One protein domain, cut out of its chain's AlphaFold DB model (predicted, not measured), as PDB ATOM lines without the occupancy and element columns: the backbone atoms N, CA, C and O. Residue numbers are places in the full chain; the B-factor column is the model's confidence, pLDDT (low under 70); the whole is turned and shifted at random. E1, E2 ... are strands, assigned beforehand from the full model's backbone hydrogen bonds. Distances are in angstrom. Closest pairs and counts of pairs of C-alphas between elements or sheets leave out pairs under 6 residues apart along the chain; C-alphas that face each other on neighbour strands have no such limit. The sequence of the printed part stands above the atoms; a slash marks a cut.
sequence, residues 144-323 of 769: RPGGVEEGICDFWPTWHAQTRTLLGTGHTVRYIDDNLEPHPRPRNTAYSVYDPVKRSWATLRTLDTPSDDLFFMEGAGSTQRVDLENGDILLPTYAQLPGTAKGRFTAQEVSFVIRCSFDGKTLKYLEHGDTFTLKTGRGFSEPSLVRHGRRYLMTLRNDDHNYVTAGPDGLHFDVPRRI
ATOM      1  N   ARG A 144     -33.434 -12.808   4.948       92.31
ATOM      2  CA  ARG A 144     -32.490 -12.849   6.063       92.31
ATOM      3  C   ARG A 144     -33.071 -13.749   7.171       92.31
ATOM      4  O   ARG A 144     -34.284 -13.969   7.221       92.31
ATOM      5  N   PRO A 145     -32.233 -14.292   8.075       92.38
ATOM      6  CA  PRO A 145     -32.711 -15.093   9.200       92.38
ATOM      7  C   PRO A 145     -33.779 -14.369  10.031       92.38
ATOM      8  O   PRO A 145     -33.717 -13.155  10.200       92.38
ATOM      9  N   GLY A 146     -34.737 -15.124  10.576       90.31
ATOM     10  CA  GLY A 146     -35.809 -14.576  11.418       90.31
ATOM     11  C   GLY A 146     -37.015 -14.000  10.665       90.31
ATOM     12  O   GLY A 146     -37.790 -13.272  11.272       90.31
ATOM     13  N   GLY A 147     -37.185 -14.309   9.373       93.12
ATOM     14  CA  GLY A 147     -38.310 -13.802   8.570       93.12
ATOM     15  C   GLY A 147     -38.156 -12.336   8.151       93.12
ATOM     16  O   GLY A 147     -39.140 -11.679   7.825       93.12
ATOM     17  N   VAL A 148     -36.925 -11.820   8.186       95.75
ATOM     18  CA  VAL A 148     -36.602 -10.450   7.784       95.75
ATOM     19  C   VAL A 148     -36.319 -10.411   6.283       95.75
ATOM     20  O   VAL A 148     -35.457 -11.134   5.792       95.75
ATOM     21  N   GLU A 149     -36.972  -9.515   5.556       96.62
ATOM     22  CA  GLU A 149     -36.623  -9.179   4.176       96.62
ATOM     23  C   GLU A 149     -35.725  -7.936   4.143       96.62
ATOM     24  O   GLU A 149     -36.084  -6.895   4.694       96.62
ATOM     25  N   GLU A 150     -34.591  -7.982   3.444       96.06
ATOM     26  CA  GLU A 150     -33.714  -6.820   3.247       96.06
ATOM     27  C   GLU A 150     -33.728  -6.337   1.791       96.06
ATOM     28  O   GLU A 150     -33.364  -7.070   0.871       96.06
ATOM     29  N   GLY A 151     -34.105  -5.074   1.588       95.75
ATOM     30  CA  GLY A 151     -33.988  -4.353   0.321       95.75
ATOM     31  C   GLY A 151     -33.039  -3.155   0.418       95.75
ATOM     32  O   GLY A 151     -32.257  -3.019   1.360       95.75
ATOM     33  N   ILE A 152     -33.145  -2.249  -0.553       96.50
ATOM     34  CA  ILE A 152     -32.494  -0.930  -0.551       96.50
ATOM     35  C   ILE A 152     -33.546   0.177  -0.609       96.50
ATOM     36  O   ILE A 152     -34.648  -0.046  -1.110       96.50
ATOM     37  N   CYS A 153     -33.213   1.365  -0.110       96.12
ATOM     38  CA  CYS A 153     -33.968   2.587  -0.368       96.12
ATOM     39  C   CYS A 153     -33.040   3.805  -0.520       96.12
ATOM     40  O   CYS A 153     -31.815   3.689  -0.427       96.12
ATOM     41  N   ASP A 154     -33.641   4.962  -0.821       95.81
ATOM     42  CA  ASP A 154     -32.973   6.251  -1.044       95.81
ATOM     43  C   ASP A 154     -31.773   6.207  -2.024       95.81
ATOM     44  O   ASP A 154     -30.770   6.903  -1.843       95.81
ATOM     45  N   PHE A 155     -31.870   5.362  -3.055       97.44
ATOM     46  CA  PHE A 155     -30.786   5.068  -3.993       97.44
ATOM     47  C   PHE A 155     -30.562   6.187  -5.020       97.44
ATOM     48  O   PHE A 155     -31.501   6.631  -5.684       97.44
ATOM     49  N   TRP A 156     -29.306   6.603  -5.195       97.38
ATOM     50  CA  TRP A 156     -28.916   7.731  -6.040       97.38
ATOM     51  C   TRP A 156     -27.795   7.361  -7.031       97.38
ATOM     52  O   TRP A 156     -26.641   7.219  -6.622       97.38
ATOM     53  N   PRO A 157     -28.097   7.219  -8.337       98.06
ATOM     54  CA  PRO A 157     -27.111   6.974  -9.390       98.06
ATOM     55  C   PRO A 157     -26.300   8.234  -9.744       98.06
ATOM     56  O   PRO A 157     -26.873   9.256 -10.112       98.06
ATOM     57  N   THR A 158     -24.966   8.139  -9.711       97.81
ATOM     58  CA  THR A 158     -24.036   9.225 -10.083       97.81
ATOM     59  C   THR A 158     -22.851   8.679 -10.888       97.81
ATOM     60  O   THR A 158     -22.256   7.656 -10.537       97.81
ATOM     61  N   TRP A 159     -22.511   9.358 -11.988       97.50
ATOM     62  CA  TRP A 159     -21.422   8.970 -12.889       97.50
ATOM     63  C   TRP A 159     -20.054   9.194 -12.252       97.50
ATOM     64  O   TRP A 159     -19.706  10.331 -11.942       97.50
ATOM     65  N   HIS A 160     -19.265   8.128 -12.124       97.88
ATOM     66  CA  HIS A 160     -17.883   8.214 -11.681       97.88
ATOM     67  C   HIS A 160     -16.955   8.360 -12.894       97.88
ATOM     68  O   HIS A 160     -16.766   7.423 -13.675       97.88
ATOM     69  N   ALA A 161     -16.389   9.556 -13.072       91.31
ATOM     70  CA  ALA A 161     -15.651   9.913 -14.284       91.31
ATOM     71  C   ALA A 161     -14.380   9.072 -14.494       91.31
ATOM     72  O   ALA A 161     -14.133   8.624 -15.614       91.31
ATOM     73  N   GLN A 162     -13.623   8.810 -13.423       92.81
ATOM     74  CA  GLN A 162     -12.335   8.111 -13.485       92.81
ATOM     75  C   GLN A 162     -12.471   6.647 -13.938       92.81
ATOM     76  O   GLN A 162     -11.637   6.152 -14.688       92.81
ATOM     77  N   THR A 163     -13.538   5.959 -13.522       93.44
ATOM     78  CA  THR A 163     -13.788   4.545 -13.875       93.44
ATOM     79  C   THR A 163     -14.747   4.383 -15.050       93.44
ATOM     80  O   THR A 163     -14.958   3.264 -15.506       93.44
ATOM     81  N   ARG A 164     -15.349   5.481 -15.530       94.69
ATOM     82  CA  ARG A 164     -16.393   5.502 -16.567       94.69
ATOM     83  C   ARG A 164     -17.568   4.564 -16.253       94.69
ATOM     84  O   ARG A 164     -18.056   3.849 -17.128       94.69
ATOM     85  N   THR A 165     -18.029   4.565 -15.003       97.25
ATOM     86  CA  THR A 165     -19.169   3.745 -14.566       97.25
ATOM     87  C   THR A 165     -20.229   4.570 -13.846       97.25
ATOM     88  O   THR A 165     -19.936   5.523 -13.122       97.25
ATOM     89  N   LEU A 166     -21.497   4.192 -14.028       98.50
ATOM     90  CA  LEU A 166     -22.603   4.760 -13.268       98.50
ATOM     91  C   LEU A 166     -22.754   3.970 -11.958       98.50
ATOM     92  O   LEU A 166     -23.227   2.833 -11.958       98.50
ATOM     93  N   LEU A 167     -22.315   4.581 -10.856       98.75
ATOM     94  CA  LEU A 167     -22.359   4.023  -9.505       98.75
ATOM     95  C   LEU A 167     -23.547   4.624  -8.755       98.75
ATOM     96  O   LEU A 167     -23.603   5.841  -8.567       98.75
ATOM     97  N   GLY A 168     -24.462   3.780  -8.290       98.38
ATOM     98  CA  GLY A 168     -25.530   4.190  -7.386       98.38
ATOM     99  C   GLY A 168     -25.233   3.815  -5.941       98.38
ATOM    100  O   GLY A 168     -24.730   2.723  -5.673       98.38
ATOM    101  N   THR A 169     -25.543   4.729  -5.025       98.56
ATOM    102  CA  THR A 169     -25.364   4.582  -3.571       98.56
ATOM    103  C   THR A 169     -26.683   4.830  -2.845       98.56
ATOM    104  O   THR A 169     -27.470   5.671  -3.271       98.56
ATOM    105  N   GLY A 170     -26.924   4.106  -1.758       97.81
ATOM    106  CA  GLY A 170     -28.088   4.237  -0.884       97.81
ATOM    107  C   GLY A 170     -27.835   3.510   0.437       97.81
ATOM    108  O   GLY A 170     -26.685   3.313   0.835       97.81
ATOM    109  N   HIS A 171     -28.896   3.056   1.102       97.44
ATOM    110  CA  HIS A 171     -28.802   2.293   2.355       97.44
ATOM    111  C   HIS A 171     -29.778   1.119   2.391       97.44
ATOM    112  O   HIS A 171     -30.861   1.181   1.799       97.44
ATOM    113  N   THR A 172     -29.385   0.033   3.059       96.94
ATOM    114  CA  THR A 172     -30.271  -1.123   3.249       96.94
ATOM    115  C   THR A 172     -31.477  -0.766   4.116       96.94
ATOM    116  O   THR A 172     -31.416   0.083   5.004       96.94
ATOM    117  N   VAL A 173     -32.598  -1.430   3.851       95.88
ATOM    118  CA  VAL A 173     -33.845  -1.290   4.610       95.88
ATOM    119  C   VAL A 173     -34.454  -2.666   4.829       95.88
ATOM    120  O   VAL A 173     -34.377  -3.524   3.949       95.88
ATOM    121  N   ARG A 174     -35.024  -2.885   6.014       95.69
ATOM    122  CA  ARG A 174     -35.483  -4.197   6.475       95.69
ATOM    123  C   ARG A 174     -36.956  -4.205   6.829       95.69
ATOM    124  O   ARG A 174     -37.466  -3.238   7.404       95.69
ATOM    125  N   TYR A 175     -37.605  -5.318   6.513       96.06
ATOM    126  CA  TYR A 175     -39.028  -5.537   6.710       96.06
ATOM    127  C   TYR A 175     -39.300  -6.877   7.393       96.06
ATOM    128  O   TYR A 175     -38.562  -7.835   7.195       96.06
ATOM    129  N   ILE A 176     -40.381  -6.935   8.165       95.38
ATOM    130  CA  ILE A 176     -41.007  -8.149   8.700       95.38
ATOM    131  C   ILE A 176     -42.494  -8.031   8.347       95.38
ATOM    132  O   ILE A 176     -43.076  -6.961   8.537       95.38
ATOM    133  N   ASP A 177     -43.093  -9.081   7.784       94.44
ATOM    134  CA  ASP A 177     -44.502  -9.108   7.350       94.44
ATOM    135  C   ASP A 177     -44.906  -7.891   6.481       94.44
ATOM    136  O   ASP A 177     -45.927  -7.240   6.713       94.44
ATOM    137  N   ASP A 178     -44.059  -7.525   5.507       93.75
ATOM    138  CA  ASP A 178     -44.176  -6.321   4.660       93.75
ATOM    139  C   ASP A 178     -44.391  -5.010   5.453       93.75
ATOM    140  O   ASP A 178     -45.109  -4.098   5.039       93.75
ATOM    141  N   ASN A 179     -43.785  -4.890   6.632       94.38
ATOM    142  CA  ASN A 179     -43.734  -3.671   7.438       94.38
ATOM    143  C   ASN A 179     -42.295  -3.418   7.882       94.38
ATOM    144  O   ASN A 179     -41.536  -4.362   8.046       94.38
ATOM    145  N   LEU A 180     -41.892  -2.158   8.078       93.12
ATOM    146  CA  LEU A 180     -40.535  -1.854   8.542       93.12
ATOM    147  C   LEU A 180     -40.202  -2.609   9.844       93.12
ATOM    148  O   LEU A 180     -40.906  -2.437  10.840       93.12
ATOM    149  N   GLU A 181     -39.083  -3.341   9.854       92.19
ATOM    150  CA  GLU A 181     -38.524  -4.022  11.037       92.19
ATOM    151  C   GLU A 181     -38.489  -3.045  12.237       92.19
ATOM    152  O   GLU A 181     -38.133  -1.879  12.034       92.19
ATOM    153  N   PRO A 182     -38.887  -3.420  13.467       88.75
ATOM    154  CA  PRO A 182     -38.853  -2.512  14.620       88.75
ATOM    155  C   PRO A 182     -37.460  -1.925  14.926       88.75
ATOM    156  O   PRO A 182     -36.440  -2.429  14.477       88.75
ATOM    157  N   HIS A 183     -37.396  -0.840  15.708       86.25
ATOM    158  CA  HIS A 183     -36.106  -0.309  16.176       86.25
ATOM    159  C   HIS A 183     -35.518  -1.182  17.309       86.25
ATOM    160  O   HIS A 183     -36.286  -1.595  18.181       86.25
ATOM    161  N   PRO A 184     -34.182  -1.369  17.383       85.50
ATOM    162  CA  PRO A 184     -33.171  -0.884  16.441       85.50
ATOM    163  C   PRO A 184     -33.211  -1.667  15.121       85.50
ATOM    164  O   PRO A 184     -33.375  -2.879  15.127       85.50
ATOM    165  N   ARG A 185     -33.039  -0.960  13.999       85.75
ATOM    166  CA  ARG A 185     -33.126  -1.509  12.637       85.75
ATOM    167  C   ARG A 185     -31.767  -1.363  11.949       85.75
ATOM    168  O   ARG A 185     -31.524  -0.299  11.370       85.75
ATOM    169  N   PRO A 186     -30.866  -2.357  12.033       84.25
ATOM    170  CA  PRO A 186     -29.538  -2.252  11.446       84.25
ATOM    171  C   PRO A 186     -29.626  -1.990   9.942       84.25
ATOM    172  O   PRO A 186     -30.389  -2.637   9.222       84.25
ATOM    173  N   ARG A 187     -28.824  -1.035   9.481       92.06
ATOM    174  CA  ARG A 187     -28.683  -0.660   8.075       92.06
ATOM    175  C   ARG A 187     -27.215  -0.399   7.768       92.06
ATOM    176  O   ARG A 187     -26.431  -0.168   8.685       92.06
ATOM    177  N   ASN A 188     -26.874  -0.447   6.489       95.56
ATOM    178  CA  ASN A 188     -25.530  -0.196   5.989       95.56
ATOM    179  C   ASN A 188     -25.608   0.625   4.701       95.56
ATOM    180  O   ASN A 188     -26.538   0.433   3.905       95.56
ATOM    181  N   THR A 189     -24.595   1.451   4.429       98.25
ATOM    182  CA  THR A 189     -24.355   1.964   3.077       98.25
ATOM    183  C   THR A 189     -24.272   0.809   2.083       98.25
ATOM    184  O   THR A 189     -23.537  -0.166   2.268       98.25
ATOM    185  N   ALA A 190     -25.036   0.925   1.002       98.00
ATOM    186  CA  ALA A 190     -25.149  -0.087  -0.034       98.00
ATOM    187  C   ALA A 190     -25.037   0.542  -1.423       98.00
ATOM    188  O   ALA A 190     -25.436   1.686  -1.644       98.00
ATOM    189  N   TYR A 191     -24.468  -0.206  -2.365       98.56
ATOM    190  CA  TYR A 191     -24.140   0.293  -3.691       98.56
ATOM    191  C   TYR A 191     -24.319  -0.764  -4.782       98.56
ATOM    192  O   TYR A 191     -24.266  -1.975  -4.546       98.56
ATOM    193  N   SER A 192     -24.524  -0.284  -6.006       98.50
ATOM    194  CA  SER A 192     -24.547  -1.100  -7.218       98.50
ATOM    195  C   SER A 192     -23.995  -0.307  -8.403       98.50
ATOM    196  O   SER A 192     -24.024   0.925  -8.417       98.50
ATOM    197  N   VAL A 193     -23.476  -1.024  -9.397       98.44
ATOM    198  CA  VAL A 193     -22.919  -0.473 -10.635       98.44
ATOM    199  C   VAL A 193     -23.807  -0.886 -11.802       98.44
ATOM    200  O   VAL A 193     -24.233  -2.038 -11.882       98.44
ATOM    201  N   TYR A 194     -24.082   0.052 -12.702       98.25
ATOM    202  CA  TYR A 194     -24.899  -0.179 -13.889       98.25
ATOM    203  C   TYR A 194     -24.069  -0.668 -15.081       98.25
ATOM    204  O   TYR A 194     -23.029  -0.092 -15.405       98.25
ATOM    205  N   ASP A 195     -24.570  -1.686 -15.777       96.44
ATOM    206  CA  ASP A 195     -24.070  -2.156 -17.068       96.44
ATOM    207  C   ASP A 195     -24.851  -1.444 -18.197       96.44
ATOM    208  O   ASP A 195     -26.031  -1.747 -18.416       96.44
ATOM    209  N   PRO A 196     -24.240  -0.495 -18.938       92.44
ATOM    210  CA  PRO A 196     -24.937   0.267 -19.974       92.44
ATOM    211  C   PRO A 196     -25.317  -0.561 -21.207       92.44
ATOM    212  O   PRO A 196     -26.208  -0.137 -21.949       92.44
ATOM    213  N   VAL A 197     -24.666  -1.710 -21.428       91.19
ATOM    214  CA  VAL A 197     -24.918  -2.608 -22.564       91.19
ATOM    215  C   VAL A 197     -26.092  -3.525 -22.245       91.19
ATOM    216  O   VAL A 197     -27.029  -3.617 -23.035       91.19
ATOM    217  N   LYS A 198     -26.087  -4.150 -21.061       93.69
ATOM    218  CA  LYS A 198     -27.193  -5.001 -20.584       93.69
ATOM    219  C   LYS A 198     -28.397  -4.206 -20.071       93.69
ATOM    220  O   LYS A 198     -29.471  -4.782 -19.925       93.69
ATOM    221  N   ARG A 199     -28.228  -2.900 -19.822       94.44
ATOM    222  CA  ARG A 199     -29.239  -1.985 -19.259       94.44
ATOM    223  C   ARG A 199     -29.770  -2.469 -17.904       94.44
ATOM    224  O   ARG A 199     -30.966  -2.415 -17.624       94.44
ATOM    225  N   SER A 200     -28.862  -2.977 -17.076       95.75
ATOM    226  CA  SER A 200     -29.183  -3.595 -15.793       95.75
ATOM    227  C   SER A 200     -28.172  -3.231 -14.713       95.75
ATOM    228  O   SER A 200     -27.027  -2.865 -14.986       95.75
ATOM    229  N   TRP A 201     -28.608  -3.332 -13.465       97.81
ATOM    230  CA  TRP A 201     -27.766  -3.110 -12.295       97.81
ATOM    231  C   TRP A 201     -27.114  -4.416 -11.831       97.81
ATOM    232  O   TRP A 201     -27.715  -5.488 -11.910       97.81
ATOM    233  N   ALA A 202     -25.883  -4.336 -11.330       97.31
ATOM    234  CA  ALA A 202     -25.223  -5.453 -10.664       97.31
ATOM    235  C   ALA A 202     -25.895  -5.775  -9.316       97.31
ATOM    236  O   ALA A 202     -26.499  -4.903  -8.687       97.31
ATOM    237  N   THR A 203     -25.754  -7.013  -8.834       94.88
ATOM    238  CA  THR A 203     -26.253  -7.427  -7.512       94.88
ATOM    239  C   THR A 203     -25.781  -6.476  -6.412       94.88
ATOM    240  O   THR A 203     -24.596  -6.149  -6.339       94.88
ATOM    241  N   LEU A 204     -26.705  -6.056  -5.545       95.19
ATOM    242  CA  LEU A 204     -26.435  -5.084  -4.489       95.19
ATOM    243  C   LEU A 204     -25.350  -5.551  -3.502       95.19
ATOM    244  O   LEU A 204     -25.472  -6.617  -2.886       95.19
ATOM    245  N   ARG A 205     -24.340  -4.698  -3.291       96.94
ATOM    246  CA  ARG A 205     -23.244  -4.885  -2.326       96.94
ATOM    247  C   ARG A 205     -23.380  -3.882  -1.178       96.94
ATOM    248  O   ARG A 205     -23.922  -2.796  -1.367       96.94
ATOM    249  N   THR A 206     -22.884  -4.231   0.001       97.12
ATOM    250  CA  THR A 206     -22.711  -3.311   1.138       97.12
ATOM    251  C   THR A 206     -21.287  -2.764   1.160       97.12
ATOM    252  O   THR A 206     -20.371  -3.410   0.648       97.12
ATOM    253  N   LEU A 207     -21.098  -1.568   1.717       98.12
ATOM    254  CA  LEU A 207     -19.773  -1.022   2.003       98.12
ATOM    255  C   LEU A 207     -19.208  -1.705   3.254       98.12
ATOM    256  O   LEU A 207     -19.792  -1.602   4.332       98.12
ATOM    257  N   ASP A 208     -18.065  -2.372   3.110       97.44
ATOM    258  CA  ASP A 208     -17.334  -2.917   4.252       97.44
ATOM    259  C   ASP A 208     -16.744  -1.752   5.063       97.44
ATOM    260  O   ASP A 208     -15.993  -0.926   4.533       97.44
ATOM    261  N   THR A 209     -17.120  -1.667   6.338       95.75
ATOM    262  CA  THR A 209     -16.784  -0.577   7.268       95.75
ATOM    263  C   THR A 209     -16.086  -1.122   8.522       95.75
ATOM    264  O   THR A 209     -16.156  -2.327   8.785       95.75
ATOM    265  N   PRO A 210     -15.370  -0.281   9.295       94.62
ATOM    266  CA  PRO A 210     -14.790  -0.689  10.574       94.62
ATOM    267  C   PRO A 210     -15.841  -1.223  11.557       94.62
ATOM    268  O   PRO A 210     -16.973  -0.744  11.597       94.62
ATOM    269  N   SER A 211     -15.440  -2.175  12.402       92.00
ATOM    270  CA  SER A 211     -16.265  -2.690  13.503       92.00
ATOM    271  C   SER A 211     -16.283  -1.704  14.681       92.00
ATOM    272  O   SER A 211     -15.681  -1.968  15.720       92.00
ATOM    273  N   ASP A 212     -16.949  -0.567  14.492       91.31
ATOM    274  CA  ASP A 212     -17.085   0.529  15.458       91.31
ATOM    275  C   ASP A 212     -18.567   0.937  15.610       91.31
ATOM    276  O   ASP A 212     -19.347   0.843  14.657       91.31
ATOM    277  N   ASP A 213     -18.959   1.392  16.804       91.19
ATOM    278  CA  ASP A 213     -20.327   1.813  17.149       91.19
ATOM    279  C   ASP A 213     -20.883   2.904  16.214       91.19
ATOM    280  O   ASP A 213     -22.099   2.968  15.997       91.19
ATOM    281  N   LEU A 214     -20.018   3.732  15.614       92.81
ATOM    282  CA  LEU A 214     -20.391   4.725  14.602       92.81
ATOM    283  C   LEU A 214     -21.076   4.093  13.378       92.81
ATOM    284  O   LEU A 214     -21.911   4.740  12.748       92.81
ATOM    285  N   PHE A 215     -20.772   2.833  13.051       93.94
ATOM    286  CA  PHE A 215     -21.289   2.146  11.861       93.94
ATOM    287  C   PHE A 215     -22.531   1.272  12.121       93.94
ATOM    288  O   PHE A 215     -23.084   0.704  11.181       93.94
ATOM    289  N   PHE A 216     -23.027   1.199  13.366       92.19
ATOM    290  CA  PHE A 216     -24.130   0.308  13.778       92.19
ATOM    291  C   PHE A 216     -25.421   0.437  12.941       92.19
ATOM    292  O   PHE A 216     -26.064  -0.559  12.604       92.19
ATOM    293  N   MET A 217     -25.810   1.671  12.609       93.19
ATOM    294  CA  MET A 217     -26.946   1.990  11.733       93.19
ATOM    295  C   MET A 217     -26.557   3.076  10.719       93.19
ATOM    296  O   MET A 217     -27.281   4.055  10.528       93.19
ATOM    297  N   GLU A 218     -25.393   2.928  10.095       95.56
ATOM    298  CA  GLU A 218     -24.864   3.838   9.072       95.56
ATOM    299  C   GLU A 218     -25.569   3.666   7.713       95.56
ATOM    300  O   GLU A 218     -26.068   2.591   7.376       95.56
ATOM    301  N   GLY A 219     -25.668   4.739   6.923       96.75
ATOM    302  CA  GLY A 219     -26.198   4.629   5.568       96.75
ATOM    303  C   GLY A 219     -26.247   5.934   4.777       96.75
ATOM    304  O   GLY A 219     -26.914   6.892   5.175       96.75
ATOM    305  N   ALA A 220     -25.642   5.923   3.590       96.69
ATOM    306  CA  ALA A 220     -25.643   6.990   2.589       96.69
ATOM    307  C   ALA A 220     -26.981   7.086   1.817       96.69
ATOM    308  O   ALA A 220     -27.033   7.112   0.586       96.69
ATOM    309  N   GLY A 221     -28.097   7.086   2.549       94.38
ATOM    310  CA  GLY A 221     -29.438   7.245   1.991       94.38
ATOM    311  C   GLY A 221     -29.765   8.707   1.700       94.38
ATOM    312  O   GLY A 221     -29.767   9.526   2.615       94.38
ATOM    313  N   SER A 222     -30.107   9.034   0.451       95.25
ATOM    314  CA  SER A 222     -30.557  10.378   0.044       95.25
ATOM    315  C   SER A 222     -29.477  11.460   0.217       95.25
ATOM    316  O   SER A 222     -29.768  12.649   0.326       95.25
ATOM    317  N   THR A 223     -28.208  11.051   0.185       96.75
ATOM    318  CA  THR A 223     -27.037  11.925   0.308       96.75
ATOM    319  C   THR A 223     -26.436  12.286  -1.048       96.75
ATOM    320  O   THR A 223     -26.359  11.447  -1.947       96.75
ATOM    321  N   GLN A 224     -25.934  13.513  -1.190       98.06
ATOM    322  CA  GLN A 224     -25.243  13.975  -2.401       98.06
ATOM    323  C   GLN A 224     -23.722  13.873  -2.219       98.06
ATOM    324  O   GLN A 224     -23.152  14.615  -1.421       98.06
ATOM    325  N   ARG A 225     -23.073  12.955  -2.944       98.06
ATOM    326  CA  ARG A 225     -21.620  12.706  -2.868       98.06
ATOM    327  C   ARG A 225     -20.797  13.637  -3.769       98.06
ATOM    328  O   ARG A 225     -21.336  14.228  -4.704       98.06
ATOM    329  N   VAL A 226     -19.486  13.708  -3.525       98.50
ATOM    330  CA  VAL A 226     -18.514  14.375  -4.408       98.50
ATOM    331  C   VAL A 226     -17.411  13.397  -4.796       98.50
ATOM    332  O   VAL A 226     -16.751  12.832  -3.931       98.50
ATOM    333  N   ASP A 227     -17.176  13.251  -6.097       97.50
ATOM    334  CA  ASP A 227     -16.087  12.439  -6.640       97.50
ATOM    335  C   ASP A 227     -14.852  13.357  -6.842       97.50
ATOM    336  O   ASP A 227     -14.974  14.474  -7.360       97.50
ATOM    337  N   LEU A 228     -13.678  12.932  -6.366       90.25
ATOM    338  CA  LEU A 228     -12.419  13.689  -6.364       90.25
ATOM    339  C   LEU A 228     -11.631  13.516  -7.674       90.25
ATOM    340  O   LEU A 228     -11.833  12.568  -8.427       90.25
ATOM    341  N   GLU A 229     -10.678  14.424  -7.929       85.19
ATOM    342  CA  GLU A 229      -9.838  14.435  -9.147       85.19
ATOM    343  C   GLU A 229      -9.020  13.139  -9.338       85.19
ATOM    344  O   GLU A 229      -8.670  12.798 -10.464       85.19
ATOM    345  N   ASN A 230      -8.742  12.389  -8.264       81.50
ATOM    346  CA  ASN A 230      -8.045  11.098  -8.300       81.50
ATOM    347  C   ASN A 230      -8.977   9.872  -8.435       81.50
ATOM    348  O   ASN A 230      -8.477   8.753  -8.525       81.50
ATOM    349  N   GLY A 231     -10.302  10.055  -8.433       94.19
ATOM    350  CA  GLY A 231     -11.282   8.962  -8.418       94.19
ATOM    351  C   GLY A 231     -11.575   8.358  -7.037       94.19
ATOM    352  O   GLY A 231     -12.191   7.295  -6.962       94.19
ATOM    353  N   ASP A 232     -11.153   9.007  -5.948       98.31
ATOM    354  CA  ASP A 232     -11.753   8.743  -4.637       98.31
ATOM    355  C   ASP A 232     -13.125   9.425  -4.539       98.31
ATOM    356  O   ASP A 232     -13.400  10.431  -5.192       98.31
ATOM    357  N   ILE A 233     -13.989   8.905  -3.678       98.88
ATOM    358  CA  ILE A 233     -15.351   9.385  -3.466       98.88
ATOM    359  C   ILE A 233     -15.482   9.876  -2.026       98.88
ATOM    360  O   ILE A 233     -15.291   9.106  -1.087       98.88
ATOM    361  N   LEU A 234     -15.862  11.141  -1.855       98.88
ATOM    362  CA  LEU A 234     -16.363  11.681  -0.596       98.88
ATOM    363  C   LEU A 234     -17.864  11.399  -0.522       98.88
ATOM    364  O   LEU A 234     -18.663  12.055  -1.198       98.88
ATOM    365  N   LEU A 235     -18.235  10.401   0.277       98.81
ATOM    366  CA  LEU A 235     -19.599   9.924   0.464       98.81
ATOM    367  C   LEU A 235     -20.135  10.392   1.827       98.81
ATOM    368  O   LEU A 235     -19.748   9.838   2.858       98.81
ATOM    369  N   PRO A 236     -21.022  11.402   1.864       98.50
ATOM    370  CA  PRO A 236     -21.716  11.768   3.085       98.50
ATOM    371  C   PRO A 236     -22.639  10.637   3.530       98.50
ATOM    372  O   PRO A 236     -23.262   9.970   2.706       98.50
ATOM    373  N   THR A 237     -22.742  10.445   4.836       98.31
ATOM    374  CA  THR A 237     -23.564   9.411   5.458       98.31
ATOM    375  C   THR A 237     -24.071   9.889   6.815       98.31
ATOM    376  O   THR A 237     -23.687  10.953   7.306       98.31
ATOM    377  N   TYR A 238     -24.967   9.117   7.419       96.81
ATOM    378  CA  TYR A 238     -25.446   9.355   8.772       96.81
ATOM    379  C   TYR A 238     -25.773   8.041   9.480       96.81
ATOM    380  O   TYR A 238     -26.237   7.081   8.862       96.81
ATOM    381  N   ALA A 239     -25.557   8.003  10.790       94.88
ATOM    382  CA  ALA A 239     -25.736   6.820  11.621       94.88
ATOM    383  C   ALA A 239     -26.578   7.096  12.867       94.88
ATOM    384  O   ALA A 239     -26.616   8.222  13.359       94.88
ATOM    385  N   GLN A 240     -27.222   6.059  13.401       91.56
ATOM    386  CA  GLN A 240     -27.740   6.047  14.774       91.56
ATOM    387  C   GLN A 240     -26.812   5.160  15.611       91.56
ATOM    388  O   GLN A 240     -26.530   4.029  15.217       91.56
ATOM    389  N   LEU A 241     -26.323   5.669  16.741       88.81
ATOM    390  CA  LEU A 241     -25.406   4.931  17.616       88.81
ATOM    391  C   LEU A 241     -26.189   3.900  18.453       88.81
ATOM    392  O   LEU A 241     -27.355   4.159  18.763       88.81
ATOM    393  N   PRO A 242     -25.594   2.782  18.912       85.94
ATOM    394  CA  PRO A 242     -26.311   1.757  19.684       85.94
ATOM    395  C   PRO A 242     -27.063   2.312  20.905       85.94
ATOM    396  O   PRO A 242     -28.209   1.944  21.167       85.94
ATOM    397  N   GLY A 243     -26.451   3.262  21.622       82.62
ATOM    398  CA  GLY A 243     -27.063   3.932  22.773       82.62
ATOM    399  C   GLY A 243     -28.232   4.867  22.426       82.62
ATOM    400  O   GLY A 243     -29.110   5.071  23.267       82.62
ATOM    401  N   THR A 244     -28.272   5.407  21.201       81.81
ATOM    402  CA  THR A 244     -29.295   6.361  20.736       81.81
ATOM    403  C   THR A 244     -30.287   5.766  19.736       81.81
ATOM    404  O   THR A 244     -31.286   6.410  19.460       81.81
ATOM    405  N   ALA A 245     -30.114   4.538  19.242       80.00
ATOM    406  CA  ALA A 245     -30.972   3.890  18.236       80.00
ATOM    407  C   ALA A 245     -32.382   3.462  18.730       80.00
ATOM    408  O   ALA A 245     -32.996   2.531  18.200       80.00
ATOM    409  N   LYS A 246     -32.922   4.127  19.759       76.81
ATOM    410  CA  LYS A 246     -34.201   3.796  20.403       76.81
ATOM    411  C   LYS A 246     -35.334   4.668  19.869       76.81
ATOM    412  O   LYS A 246     -35.367   5.869  20.124       76.81
ATOM    413  N   GLY A 247     -36.318   4.030  19.234       69.94
ATOM    414  CA  GLY A 247     -37.589   4.642  18.835       69.94
ATOM    415  C   GLY A 247     -37.504   5.587  17.628       69.94
ATOM    416  O   GLY A 247     -36.470   6.173  17.325       69.94
ATOM    417  N   ARG A 248     -38.632   5.760  16.929       68.75
ATOM    418  CA  ARG A 248     -38.696   6.484  15.644       68.75
ATOM    419  C   ARG A 248     -38.392   7.988  15.736       68.75
ATOM    420  O   ARG A 248     -37.911   8.572  14.768       68.75
ATOM    421  N   PHE A 249     -38.720   8.615  16.866       69.12
ATOM    422  CA  PHE A 249     -38.636  10.073  17.069       69.12
ATOM    423  C   PHE A 249     -37.658  10.489  18.174       69.12
ATOM    424  O   PHE A 249     -37.414  11.673  18.359       69.12
ATOM    425  N   THR A 250     -37.113   9.516  18.902       69.88
ATOM    426  CA  THR A 250     -36.196   9.704  20.036       69.88
ATOM    427  C   THR A 250     -34.751   9.340  19.695       69.88
ATOM    428  O   THR A 250     -33.868   9.541  20.525       69.88
ATOM    429  N   ALA A 251     -34.503   8.819  18.490       80.50
ATOM    430  CA  ALA A 251     -33.161   8.493  18.043       80.50
ATOM    431  C   ALA A 251     -32.359   9.736  17.654       80.50
ATOM    432  O   ALA A 251     -32.903  10.645  17.033       80.50
ATOM    433  N   GLN A 252     -31.066   9.757  17.987       87.56
ATOM    434  CA  GLN A 252     -30.141  10.826  17.596       87.56
ATOM    435  C   GLN A 252     -29.183  10.336  16.515       87.56
ATOM    436  O   GLN A 252     -28.481   9.338  16.700       87.56
ATOM    437  N   GLU A 253     -29.185  11.060  15.400       92.62
ATOM    438  CA  GLU A 253     -28.428  10.803  14.184       92.62
ATOM    439  C   GLU A 253     -27.134  11.632  14.173       92.62
ATOM    440  O   GLU A 253     -27.106  12.809  14.564       92.62
ATOM    441  N   VAL A 254     -26.057  10.988  13.732       95.50
ATOM    442  CA  VAL A 254     -24.715  11.551  13.571       95.50
ATOM    443  C   VAL A 254     -24.392  11.542  12.082       95.50
ATOM    444  O   VAL A 254     -24.336  10.470  11.490       95.50
ATOM    445  N   SER A 255     -24.190  12.708  11.470       97.94
ATOM    446  CA  SER A 255     -23.749  12.841  10.073       97.94
ATOM    447  C   SER A 255     -22.232  12.976   9.987       97.94
ATOM    448  O   SER A 255     -21.631  13.631  10.834       97.94
ATOM    449  N   PHE A 256     -21.622  12.393   8.959       98.44
ATOM    450  CA  PHE A 256     -20.184  12.478   8.677       98.44
ATOM    451  C   PHE A 256     -19.912  12.183   7.194       98.44
ATOM    452  O   PHE A 256     -20.828  11.841   6.443       98.44
ATOM    453  N   VAL A 257     -18.660  12.328   6.752       98.81
ATOM    454  CA  VAL A 257     -18.235  11.979   5.385       98.81
ATOM    455  C   VAL A 257     -17.219  10.847   5.440       98.81
ATOM    456  O   VAL A 257     -16.235  10.935   6.170       98.81
ATOM    457  N   ILE A 258     -17.451   9.797   4.653       98.75
ATOM    458  CA  ILE A 258     -16.496   8.712   4.409       98.75
ATOM    459  C   ILE A 258     -15.726   9.035   3.122       98.75
ATOM    460  O   ILE A 258     -16.346   9.359   2.108       98.75
ATOM    461  N   ARG A 259     -14.394   8.895   3.122       98.81
ATOM    462  CA  ARG A 259     -13.620   8.791   1.877       98.81
ATOM    463  C   ARG A 259     -13.505   7.322   1.484       98.81
ATOM    464  O   ARG A 259     -13.026   6.497   2.262       98.81
ATOM    465  N   CYS A 260     -13.913   7.010   0.262       98.88
ATOM    466  CA  CYS A 260     -13.810   5.685  -0.335       98.88
ATOM    467  C   CYS A 260     -12.920   5.716  -1.580       98.88
ATOM    468  O   CYS A 260     -12.994   6.673  -2.344       98.88
ATOM    469  N   SER A 261     -12.183   4.641  -1.856       98.69
ATOM    470  CA  SER A 261     -11.693   4.381  -3.214       98.69
ATOM    471  C   SER A 261     -12.735   3.592  -4.008       98.69
ATOM    472  O   SER A 261     -13.534   2.839  -3.435       98.69
ATOM    473  N   PHE A 262     -12.733   3.746  -5.333       98.69
ATOM    474  CA  PHE A 262     -13.626   3.005  -6.221       98.69
ATOM    475  C   PHE A 262     -12.904   2.537  -7.490       98.69
ATOM    476  O   PHE A 262     -12.426   3.341  -8.286       98.69
ATOM    477  N   ASP A 263     -12.852   1.216  -7.697       97.19
ATOM    478  CA  ASP A 263     -12.177   0.570  -8.842       97.19
ATOM    479  C   ASP A 263     -13.082   0.399 -10.085       97.19
ATOM    480  O   ASP A 263     -12.681  -0.192 -11.086       97.19
ATOM    481  N   GLY A 264     -14.326   0.889 -10.019       97.19
ATOM    482  CA  GLY A 264     -15.362   0.697 -11.038       97.19
ATOM    483  C   GLY A 264     -16.353  -0.433 -10.727       97.19
ATOM    484  O   GLY A 264     -17.405  -0.489 -11.359       97.19
ATOM    485  N   LYS A 265     -16.067  -1.286  -9.733       97.06
ATOM    486  CA  LYS A 265     -16.862  -2.460  -9.312       97.06
ATOM    487  C   LYS A 265     -17.039  -2.578  -7.787       97.06
ATOM    488  O   LYS A 265     -18.031  -3.148  -7.321       97.06
ATOM    489  N   THR A 266     -16.087  -2.079  -7.010       98.25
ATOM    490  CA  THR A 266     -15.969  -2.226  -5.558       98.25
ATOM    491  C   THR A 266     -15.707  -0.864  -4.937       98.25
ATOM    492  O   THR A 266     -14.688  -0.234  -5.216       98.25
ATOM    493  N   LEU A 267     -16.635  -0.414  -4.096       98.62
ATOM    494  CA  LEU A 267     -16.455   0.751  -3.238       98.62
ATOM    495  C   LEU A 267     -15.798   0.277  -1.939       98.62
ATOM    496  O   LEU A 267     -16.302  -0.661  -1.318       98.62
ATOM    497  N   LYS A 268     -14.682   0.894  -1.544       98.69
ATOM    498  CA  LYS A 268     -13.905   0.499  -0.362       98.69
ATOM    499  C   LYS A 268     -13.689   1.692   0.564       98.69
ATOM    500  O   LYS A 268     -13.143   2.701   0.131       98.69
ATOM    501  N   TYR A 269     -14.054   1.539   1.836       98.69
ATOM    502  CA  TYR A 269     -13.761   2.500   2.902       98.69
ATOM    503  C   TYR A 269     -12.245   2.744   3.027       98.69
ATOM    504  O   TYR A 269     -11.461   1.788   3.026       98.69
ATOM    505  N   LEU A 270     -11.839   4.009   3.168       98.56
ATOM    506  CA  LEU A 270     -10.462   4.402   3.489       98.56
ATOM    507  C   LEU A 270     -10.388   5.061   4.871       98.56
ATOM    508  O   LEU A 270      -9.640   4.602   5.729       98.56
ATOM    509  N   GLU A 271     -11.177   6.113   5.083       98.38
ATOM    510  CA  GLU A 271     -11.247   6.885   6.329       98.38
ATOM    511  C   GLU A 271     -12.586   7.632   6.432       98.38
ATOM    512  O   GLU A 271     -13.370   7.651   5.478       98.38
ATOM    513  N   HIS A 272     -12.841   8.283   7.567       98.56
ATOM    514  CA  HIS A 272     -13.940   9.232   7.724       98.56
ATOM    515  C   HIS A 272     -13.463  10.524   8.395       98.56
ATOM    516  O   HIS A 272     -12.446  10.535   9.085       98.56
ATOM    517  N   GLY A 273     -14.192  11.609   8.141       97.69
ATOM    518  CA  GLY A 273     -13.922  12.936   8.683       97.69
ATOM    519  C   GLY A 273     -14.659  13.233   9.990       97.69
ATOM    520  O   GLY A 273     -15.039  12.333  10.738       97.69
ATOM    521  N   ASP A 274     -14.893  14.517  10.241       96.81
ATOM    522  CA  ASP A 274     -15.562  15.000  11.448       96.81
ATOM    523  C   ASP A 274     -16.999  14.451  11.574       96.81
ATOM    524  O   ASP A 274     -17.719  14.272  10.584       96.81
ATOM    525  N   THR A 275     -17.442  14.232  12.816       97.06
ATOM    526  CA  THR A 275     -18.803  13.778  13.134       97.06
ATOM    527  C   THR A 275     -19.664  14.920  13.675       97.06
ATOM    528  O   THR A 275     -19.260  15.687  14.549       97.06
ATOM    529  N   PHE A 276     -20.892  15.032  13.165       96.50
ATOM    530  CA  PHE A 276     -21.819  16.118  13.474       96.50
ATOM    531  C   PHE A 276     -23.131  15.571  14.024       96.50
ATOM    532  O   PHE A 276     -23.818  14.792  13.366       96.50
ATOM    533  N   THR A 277     -23.548  16.052  15.192       94.81
ATOM    534  CA  THR A 277     -24.891  15.797  15.731       94.81
ATOM    535  C   THR A 277     -25.432  17.023  16.466       94.81
ATOM    536  O   THR A 277     -24.692  17.956  16.780       94.81
ATOM    537  N   LEU A 278     -26.736  17.028  16.734       92.88
ATOM    538  CA  LEU A 278     -27.434  18.091  17.449       92.88
ATOM    539  C   LEU A 278     -28.409  17.470  18.452       92.88
ATOM    540  O   LEU A 278     -29.069  16.479  18.160       92.88
ATOM    541  N   LYS A 279     -28.530  18.066  19.642       89.06
ATOM    542  CA  LYS A 279     -29.400  17.535  20.709       89.06
ATOM    543  C   LYS A 279     -30.904  17.697  20.436       89.06
ATOM    544  O   LYS A 279     -31.694  17.115  21.174       89.06
ATOM    545  N   THR A 280     -31.302  18.512  19.455       88.00
ATOM    546  CA  THR A 280     -32.713  18.786  19.143       88.00
ATOM    547  C   THR A 280     -33.212  17.915  17.996       88.00
ATOM    548  O   THR A 280     -32.472  17.608  17.054       88.00
ATOM    549  N   GLY A 281     -34.477  17.492  18.086       88.50
ATOM    550  CA  GLY A 281     -35.045  16.497  17.180       88.50
ATOM    551  C   GLY A 281     -34.190  15.231  17.118       88.50
ATOM    552  O   GLY A 281     -33.631  14.789  18.122       88.50
ATOM    553  N   ARG A 282     -34.051  14.683  15.913       91.56
ATOM    554  CA  ARG A 282     -33.236  13.495  15.635       91.56
ATOM    555  C   ARG A 282     -31.764  13.780  15.316       91.56
ATOM    556  O   ARG A 282     -31.108  12.925  14.745       91.56
ATOM    557  N   GLY A 283     -31.204  14.942  15.652       94.38
ATOM    558  CA  GLY A 283     -29.816  15.266  15.281       94.38
ATOM    559  C   GLY A 283     -29.661  15.604  13.796       94.38
ATOM    560  O   GLY A 283     -30.488  16.353  13.268       94.38
ATOM    561  N   PHE A 284     -28.596  15.119  13.144       96.38
ATOM    562  CA  PHE A 284     -28.305  15.432  11.738       96.38
ATOM    563  C   PHE A 284     -28.350  14.204  10.823       96.38
ATOM    564  O   PHE A 284     -27.663  13.212  11.072       96.38
ATOM    565  N   SER A 285     -29.080  14.319   9.712       95.50
ATOM    566  CA  SER A 285     -29.198  13.293   8.667       95.50
ATOM    567  C   SER A 285     -29.217  13.859   7.244       95.50
ATOM    568  O   SER A 285     -29.122  15.072   7.040       95.50
ATOM    569  N   GLU A 286     -29.300  12.956   6.256       96.94
ATOM    570  CA  GLU A 286     -29.397  13.241   4.812       96.94
ATOM    571  C   GLU A 286     -28.424  14.346   4.315       96.94
ATOM    572  O   GLU A 286     -28.847  15.276   3.617       96.94
ATOM    573  N   PRO A 287     -27.121  14.296   4.684       98.06
ATOM    574  CA  PRO A 287     -26.163  15.323   4.300       98.06
ATOM    575  C   PRO A 287     -25.930  15.384   2.790       98.06
ATOM    576  O   PRO A 287     -25.929  14.370   2.090       98.06
ATOM    577  N   SER A 288     -25.694  16.587   2.269       98.62
ATOM    578  CA  SER A 288     -25.376  16.785   0.852       98.62
ATOM    579  C   SER A 288     -24.178  17.695   0.665       98.62
ATOM    580  O   SER A 288     -24.148  18.820   1.161       98.62
ATOM    581  N   LEU A 289     -23.183  17.180  -0.054       98.75
ATOM    582  CA  LEU A 289     -21.863  17.769  -0.213       98.75
ATOM    583  C   LEU A 289     -21.704  18.370  -1.613       98.75
ATOM    584  O   LEU A 289     -22.208  17.841  -2.603       98.75
ATOM    585  N   VAL A 290     -20.972  19.477  -1.703       98.38
ATOM    586  CA  VAL A 290     -20.549  20.076  -2.972       98.38
ATOM    587  C   VAL A 290     -19.146  20.651  -2.837       98.38
ATOM    588  O   VAL A 290     -18.827  21.288  -1.834       98.38
ATOM    589  N   ARG A 291     -18.313  20.482  -3.868       94.19
ATOM    590  CA  ARG A 291     -17.083  21.267  -4.024       94.19
ATOM    591  C   ARG A 291     -17.411  22.572  -4.739       94.19
ATOM    592  O   ARG A 291     -17.927  22.553  -5.855       94.19
ATOM    593  N   HIS A 292     -17.086  23.705  -4.127       85.88
ATOM    594  CA  HIS A 292     -17.256  25.021  -4.730       85.88
ATOM    595  C   HIS A 292     -15.964  25.840  -4.613       85.88
ATOM    596  O   HIS A 292     -15.549  26.263  -3.532       85.88
ATOM    597  N   GLY A 293     -15.289  26.034  -5.750       78.94
ATOM    598  CA  GLY A 293     -13.956  26.630  -5.789       78.94
ATOM    599  C   GLY A 293     -12.944  25.793  -4.999       78.94
ATOM    600  O   GLY A 293     -12.651  24.654  -5.365       78.94
ATOM    601  N   ARG A 294     -12.414  26.376  -3.916       81.12
ATOM    602  CA  ARG A 294     -11.429  25.762  -3.006       81.12
ATOM    603  C   ARG A 294     -12.025  25.254  -1.683       81.12
ATOM    604  O   ARG A 294     -11.258  24.924  -0.787       81.12
ATOM    605  N   ARG A 295     -13.354  25.242  -1.530       85.50
ATOM    606  CA  ARG A 295     -14.035  24.737  -0.328       85.50
ATOM    607  C   ARG A 295     -15.013  23.623  -0.666       85.50
ATOM    608  O   ARG A 295     -15.524  23.547  -1.784       85.50
ATOM    609  N   TYR A 296     -15.320  22.828   0.343       97.44
ATOM    610  CA  TYR A 296     -16.446  21.907   0.356       97.44
ATOM    611  C   TYR A 296     -17.536  22.490   1.248       97.44
ATOM    612  O   TYR A 296     -17.225  23.061   2.290       97.44
ATOM    613  N   LEU A 297     -18.798  22.388   0.835       98.69
ATOM    614  CA  LEU A 297     -19.955  22.806   1.625       98.69
ATOM    615  C   LEU A 297     -20.876  21.605   1.820       98.69
ATOM    616  O   LEU A 297     -21.156  20.885   0.863       98.69
ATOM    617  N   MET A 298     -21.360  21.413   3.044       98.75
ATOM    618  CA  MET A 298     -22.258  20.323   3.412       98.75
ATOM    619  C   MET A 298     -23.539  20.887   4.025       98.75
ATOM    620  O   MET A 298     -23.479  21.617   5.014       98.75
ATOM    621  N   THR A 299     -24.696  20.560   3.449       98.62
ATOM    622  CA  THR A 299     -25.993  20.753   4.114       98.62
ATOM    623  C   THR A 299     -26.267  19.596   5.065       98.62
ATOM    624  O   THR A 299     -25.789  18.483   4.854       98.62
ATOM    625  N   LEU A 300     -27.052  19.860   6.106       98.31
ATOM    626  CA  LEU A 300     -27.461  18.896   7.122       98.31
ATOM    627  C   LEU A 300     -28.966  19.061   7.378       98.31
ATOM    628  O   LEU A 300     -29.453  20.175   7.627       98.31
ATOM    629  N   ARG A 301     -29.726  17.964   7.311       96.88
ATOM    630  CA  ARG A 301     -31.133  17.942   7.725       96.88
ATOM    631  C   ARG A 301     -31.216  17.771   9.234       96.88
ATOM    632  O   ARG A 301     -30.592  16.882   9.793       96.88
ATOM    633  N   ASN A 302     -32.063  18.576   9.863       96.12
ATOM    634  CA  ASN A 302     -32.527  18.397  11.232       96.12
ATOM    635  C   ASN A 302     -34.050  18.637  11.277       96.12
ATOM    636  O   ASN A 302     -34.637  19.137  10.311       96.12
ATOM    637  N   ASP A 303     -34.712  18.228  12.360       94.88
ATOM    638  CA  ASP A 303     -36.167  18.353  12.488       94.88
ATOM    639  C   ASP A 303     -36.650  19.803  12.644       94.88
ATOM    640  O   ASP A 303     -37.764  20.079  12.210       94.88
ATOM    641  N   ASP A 304     -35.838  20.720  13.183       94.94
ATOM    642  CA  ASP A 304     -36.256  22.105  13.470       94.94
ATOM    643  C   ASP A 304     -35.902  23.081  12.335       94.94
ATOM    644  O   ASP A 304     -36.702  23.941  11.963       94.94
ATOM    645  N   HIS A 305     -34.701  22.932  11.763       96.38
ATOM    646  CA  HIS A 305     -34.159  23.768  10.686       96.38
ATOM    647  C   HIS A 305     -33.193  22.958   9.805       96.38
ATOM    648  O   HIS A 305     -32.648  21.946  10.245       96.38
ATOM    649  N   ASN A 306     -32.883  23.433   8.597       96.88
ATOM    650  CA  ASN A 306     -31.688  22.991   7.871       96.88
ATOM    651  C   ASN A 306     -30.438  23.775   8.293       96.88
ATOM    652  O   ASN A 306     -30.490  24.973   8.591       96.88
ATOM    653  N   TYR A 307     -29.300  23.082   8.286       98.50
ATOM    654  CA  TYR A 307     -27.993  23.613   8.662       98.50
ATOM    655  C   TYR A 307     -27.002  23.458   7.503       98.50
ATOM    656  O   TYR A 307     -27.205  22.653   6.595       98.50
ATOM    657  N   VAL A 308     -25.930  24.243   7.535       98.62
ATOM    658  CA  VAL A 308     -24.815  24.206   6.588       98.62
ATOM    659  C   VAL A 308     -23.493  24.328   7.338       98.62
ATOM    660  O   VAL A 308     -23.380  25.085   8.304       98.62
ATOM    661  N   THR A 309     -22.484  23.605   6.873       98.44
ATOM    662  CA  THR A 309     -21.083  23.828   7.235       98.44
ATOM    663  C   THR A 309     -20.199  23.854   5.985       98.44
ATOM    664  O   THR A 309     -20.653  23.527   4.884       98.44
ATOM    665  N   ALA A 310     -18.950  24.287   6.133       96.94
ATOM    666  CA  ALA A 310     -17.969  24.338   5.066       96.94
ATOM    667  C   ALA A 310     -16.561  23.970   5.568       96.94
ATOM    668  O   ALA A 310     -16.225  24.183   6.727       96.94
ATOM    669  N   GLY A 311     -15.726  23.440   4.676       93.25
ATOM    670  CA  GLY A 311     -14.416  22.857   4.983       93.25
ATOM    671  C   GLY A 311     -13.410  23.015   3.834       93.25
ATOM    672  O   GLY A 311     -13.802  23.477   2.753       93.25
ATOM    673  N   PRO A 312     -12.117  22.696   4.038       89.50
ATOM    674  CA  PRO A 312     -11.085  22.813   3.007       89.50
ATOM    675  C   PRO A 312     -10.968  21.567   2.108       89.50
ATOM    676  O   PRO A 312     -10.626  21.702   0.935       89.50
ATOM    677  N   ASP A 313     -11.273  20.379   2.631       90.00
ATOM    678  CA  ASP A 313     -10.995  19.069   2.013       90.00
ATOM    679  C   ASP A 313     -12.238  18.178   1.830       90.00
ATOM    680  O   ASP A 313     -12.226  17.288   0.982       90.00
ATOM    681  N   GLY A 314     -13.320  18.453   2.566       96.31
ATOM    682  CA  GLY A 314     -14.561  17.681   2.526       96.31
ATOM    683  C   GLY A 314     -14.625  16.534   3.539       96.31
ATOM    684  O   GLY A 314     -15.587  15.772   3.505       96.31
ATOM    685  N   LEU A 315     -13.646  16.443   4.445       98.12
ATOM    686  CA  LEU A 315     -13.658  15.581   5.629       98.12
ATOM    687  C   LEU A 315     -13.728  16.417   6.917       98.12
ATOM    688  O   LEU A 315     -14.499  16.077   7.811       98.12
ATOM    689  N   HIS A 316     -12.999  17.533   6.982       97.75
ATOM    690  CA  HIS A 316     -12.989  18.439   8.129       97.75
ATOM    691  C   HIS A 316     -13.803  19.706   7.851       97.75
ATOM    692  O   HIS A 316     -13.705  20.284   6.763       97.75
ATOM    693  N   PHE A 317     -14.618  20.162   8.808       98.06
ATOM    694  CA  PHE A 317     -15.513  21.309   8.605       98.06
ATOM    695  C   PHE A 317     -15.648  22.220   9.834       98.06
ATOM    696  O   PHE A 317     -15.446  21.822  10.977       98.06
ATOM    697  N   ASP A 318     -16.072  23.460   9.582       96.62
ATOM    698  CA  ASP A 318     -16.476  24.412  10.618       96.62
ATOM    699  C   ASP A 318     -17.691  23.896  11.437       96.62
ATOM    700  O   ASP A 318     -18.393  22.949  11.060       96.62
ATOM    701  N   VAL A 319     -18.024  24.564  12.545       97.06
ATOM    702  CA  VAL A 319     -19.252  24.259  13.308       97.06
ATOM    703  C   VAL A 319     -20.503  24.535  12.448       97.06
ATOM    704  O   VAL A 319     -20.633  25.648  11.926       97.06
ATOM    705  N   PRO A 320     -21.463  23.591  12.322       97.94
ATOM    706  CA  PRO A 320     -22.689  23.799  11.552       97.94
ATOM    707  C   PRO A 320     -23.521  25.009  11.992       97.94
ATOM    708  O   PRO A 320     -23.825  25.198  13.170       97.94
ATOM    709  N   ARG A 321     -23.959  25.805  11.014       97.19
ATOM    710  CA  ARG A 321     -24.781  27.013  11.195       97.19
ATOM    711  C   ARG A 321     -26.157  26.810  10.569       97.19
ATOM    712  O   ARG A 321     -26.273  26.153   9.540       97.19
ATOM    713  N   ARG A 322     -27.212  27.389  11.153       97.44
ATOM    714  CA  ARG A 322     -28.553  27.397  10.535       97.44
ATOM    715  C   ARG A 322     -28.505  28.126   9.195       97.44
ATOM    716  O   ARG A 322     -27.904  29.198   9.111       97.44
ATOM    717  N   ILE A 323     -29.175  27.588   8.178       98.25
ATOM    718  CA  ILE A 323     -29.324  28.293   6.903       98.25
ATOM    719  C   ILE A 323     -30.358  29.411   7.084       98.25
ATOM    720  O   ILE A 323     -31.480  29.181   7.538       98.25
TER     721      ILE A 323
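AT A GLANCE: This is residues 144 to 323 of the 769 residues of an uncharacterized protein of Planctomycetaceae bacterium (UniProt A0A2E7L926). Three small antiparallel sheets follow one another along the chain: E4 E5 E6 and E7 E8 E9 form a sandwich with crossed strands, and E1 E2 E3 stands beside E4 E5 E6, with few close C-alphas between them. The middle sheet, E4 E5 E6, holds the strands nearest to the mean of the C-alphas. The printed part has 180 residues, with no named helix and nine named strands, E1 to E9 in order; the class is all strand, though only 78 residues are in named elements. It is compact, with a radius of gyration of the C-alphas of 16.2 A and spans of 41 by 41 by 27 A.

HOW THE PARTS SIT: Start with E1, residues 148 to 160, which bends by 56 degrees at residue 156, E2, residues 165 to 176, and E3, residues 189 to 195. They form a meander, each strand the antiparallel neighbour of the one before; look for N 151 and O 173 at 2.8 A, and N 168 and O 192 at 2.9 A. Next come E4, residues 232 to 240, E5, residues 253 to 262, and E6, residues 267 to 272, a second meander; N 235 and O 258 are 2.8 A apart, and N 261 and O 268 are 2.9 A apart. The closest C-alphas of E3 and E4 are those of Thr 189 and Thr 237, 7.9 A apart. E1 and E4 are apart. The third meander is E7, residues 285 to 292, E8, residues 295 to 301, and E9, residues 306 to 311; here N 290 and O 297, and N 298 and O 309, are each 2.9 A apart. The second and third sheets form a sandwich, two sheets face to face, with their strands at 44 degrees; the closest C-alphas of E4 and E7 are those of Tyr 238 and Ser 285, 5.4 A apart.

IN THESE COORDINATES: Find C-alpha 148 at (-36.602, -10.450, 7.784), where E1 begins; it is 32.8 A long, and E2 34.1 A. E3 measures 20.6 A, E4 25.3 A, E5 26.4 A and E6 14.1 A. E7 measures 21.4 A, E8 20.1 A and E9 17.5 A, ending at C-alpha 311 at (-14.416, 22.857, 4.983).

THE WHOLE: The C-alphas farthest apart, those of Gly 146 and Gly 293, are 49.7 A apart. The printed part has no cut. The long links are E2 to E3, E3 to E4, with 36 residues, E4 to E5 and E6 to E7. Mean pLDDT of the printed part is 94.2; look for values under 70 at residues 247 to 250.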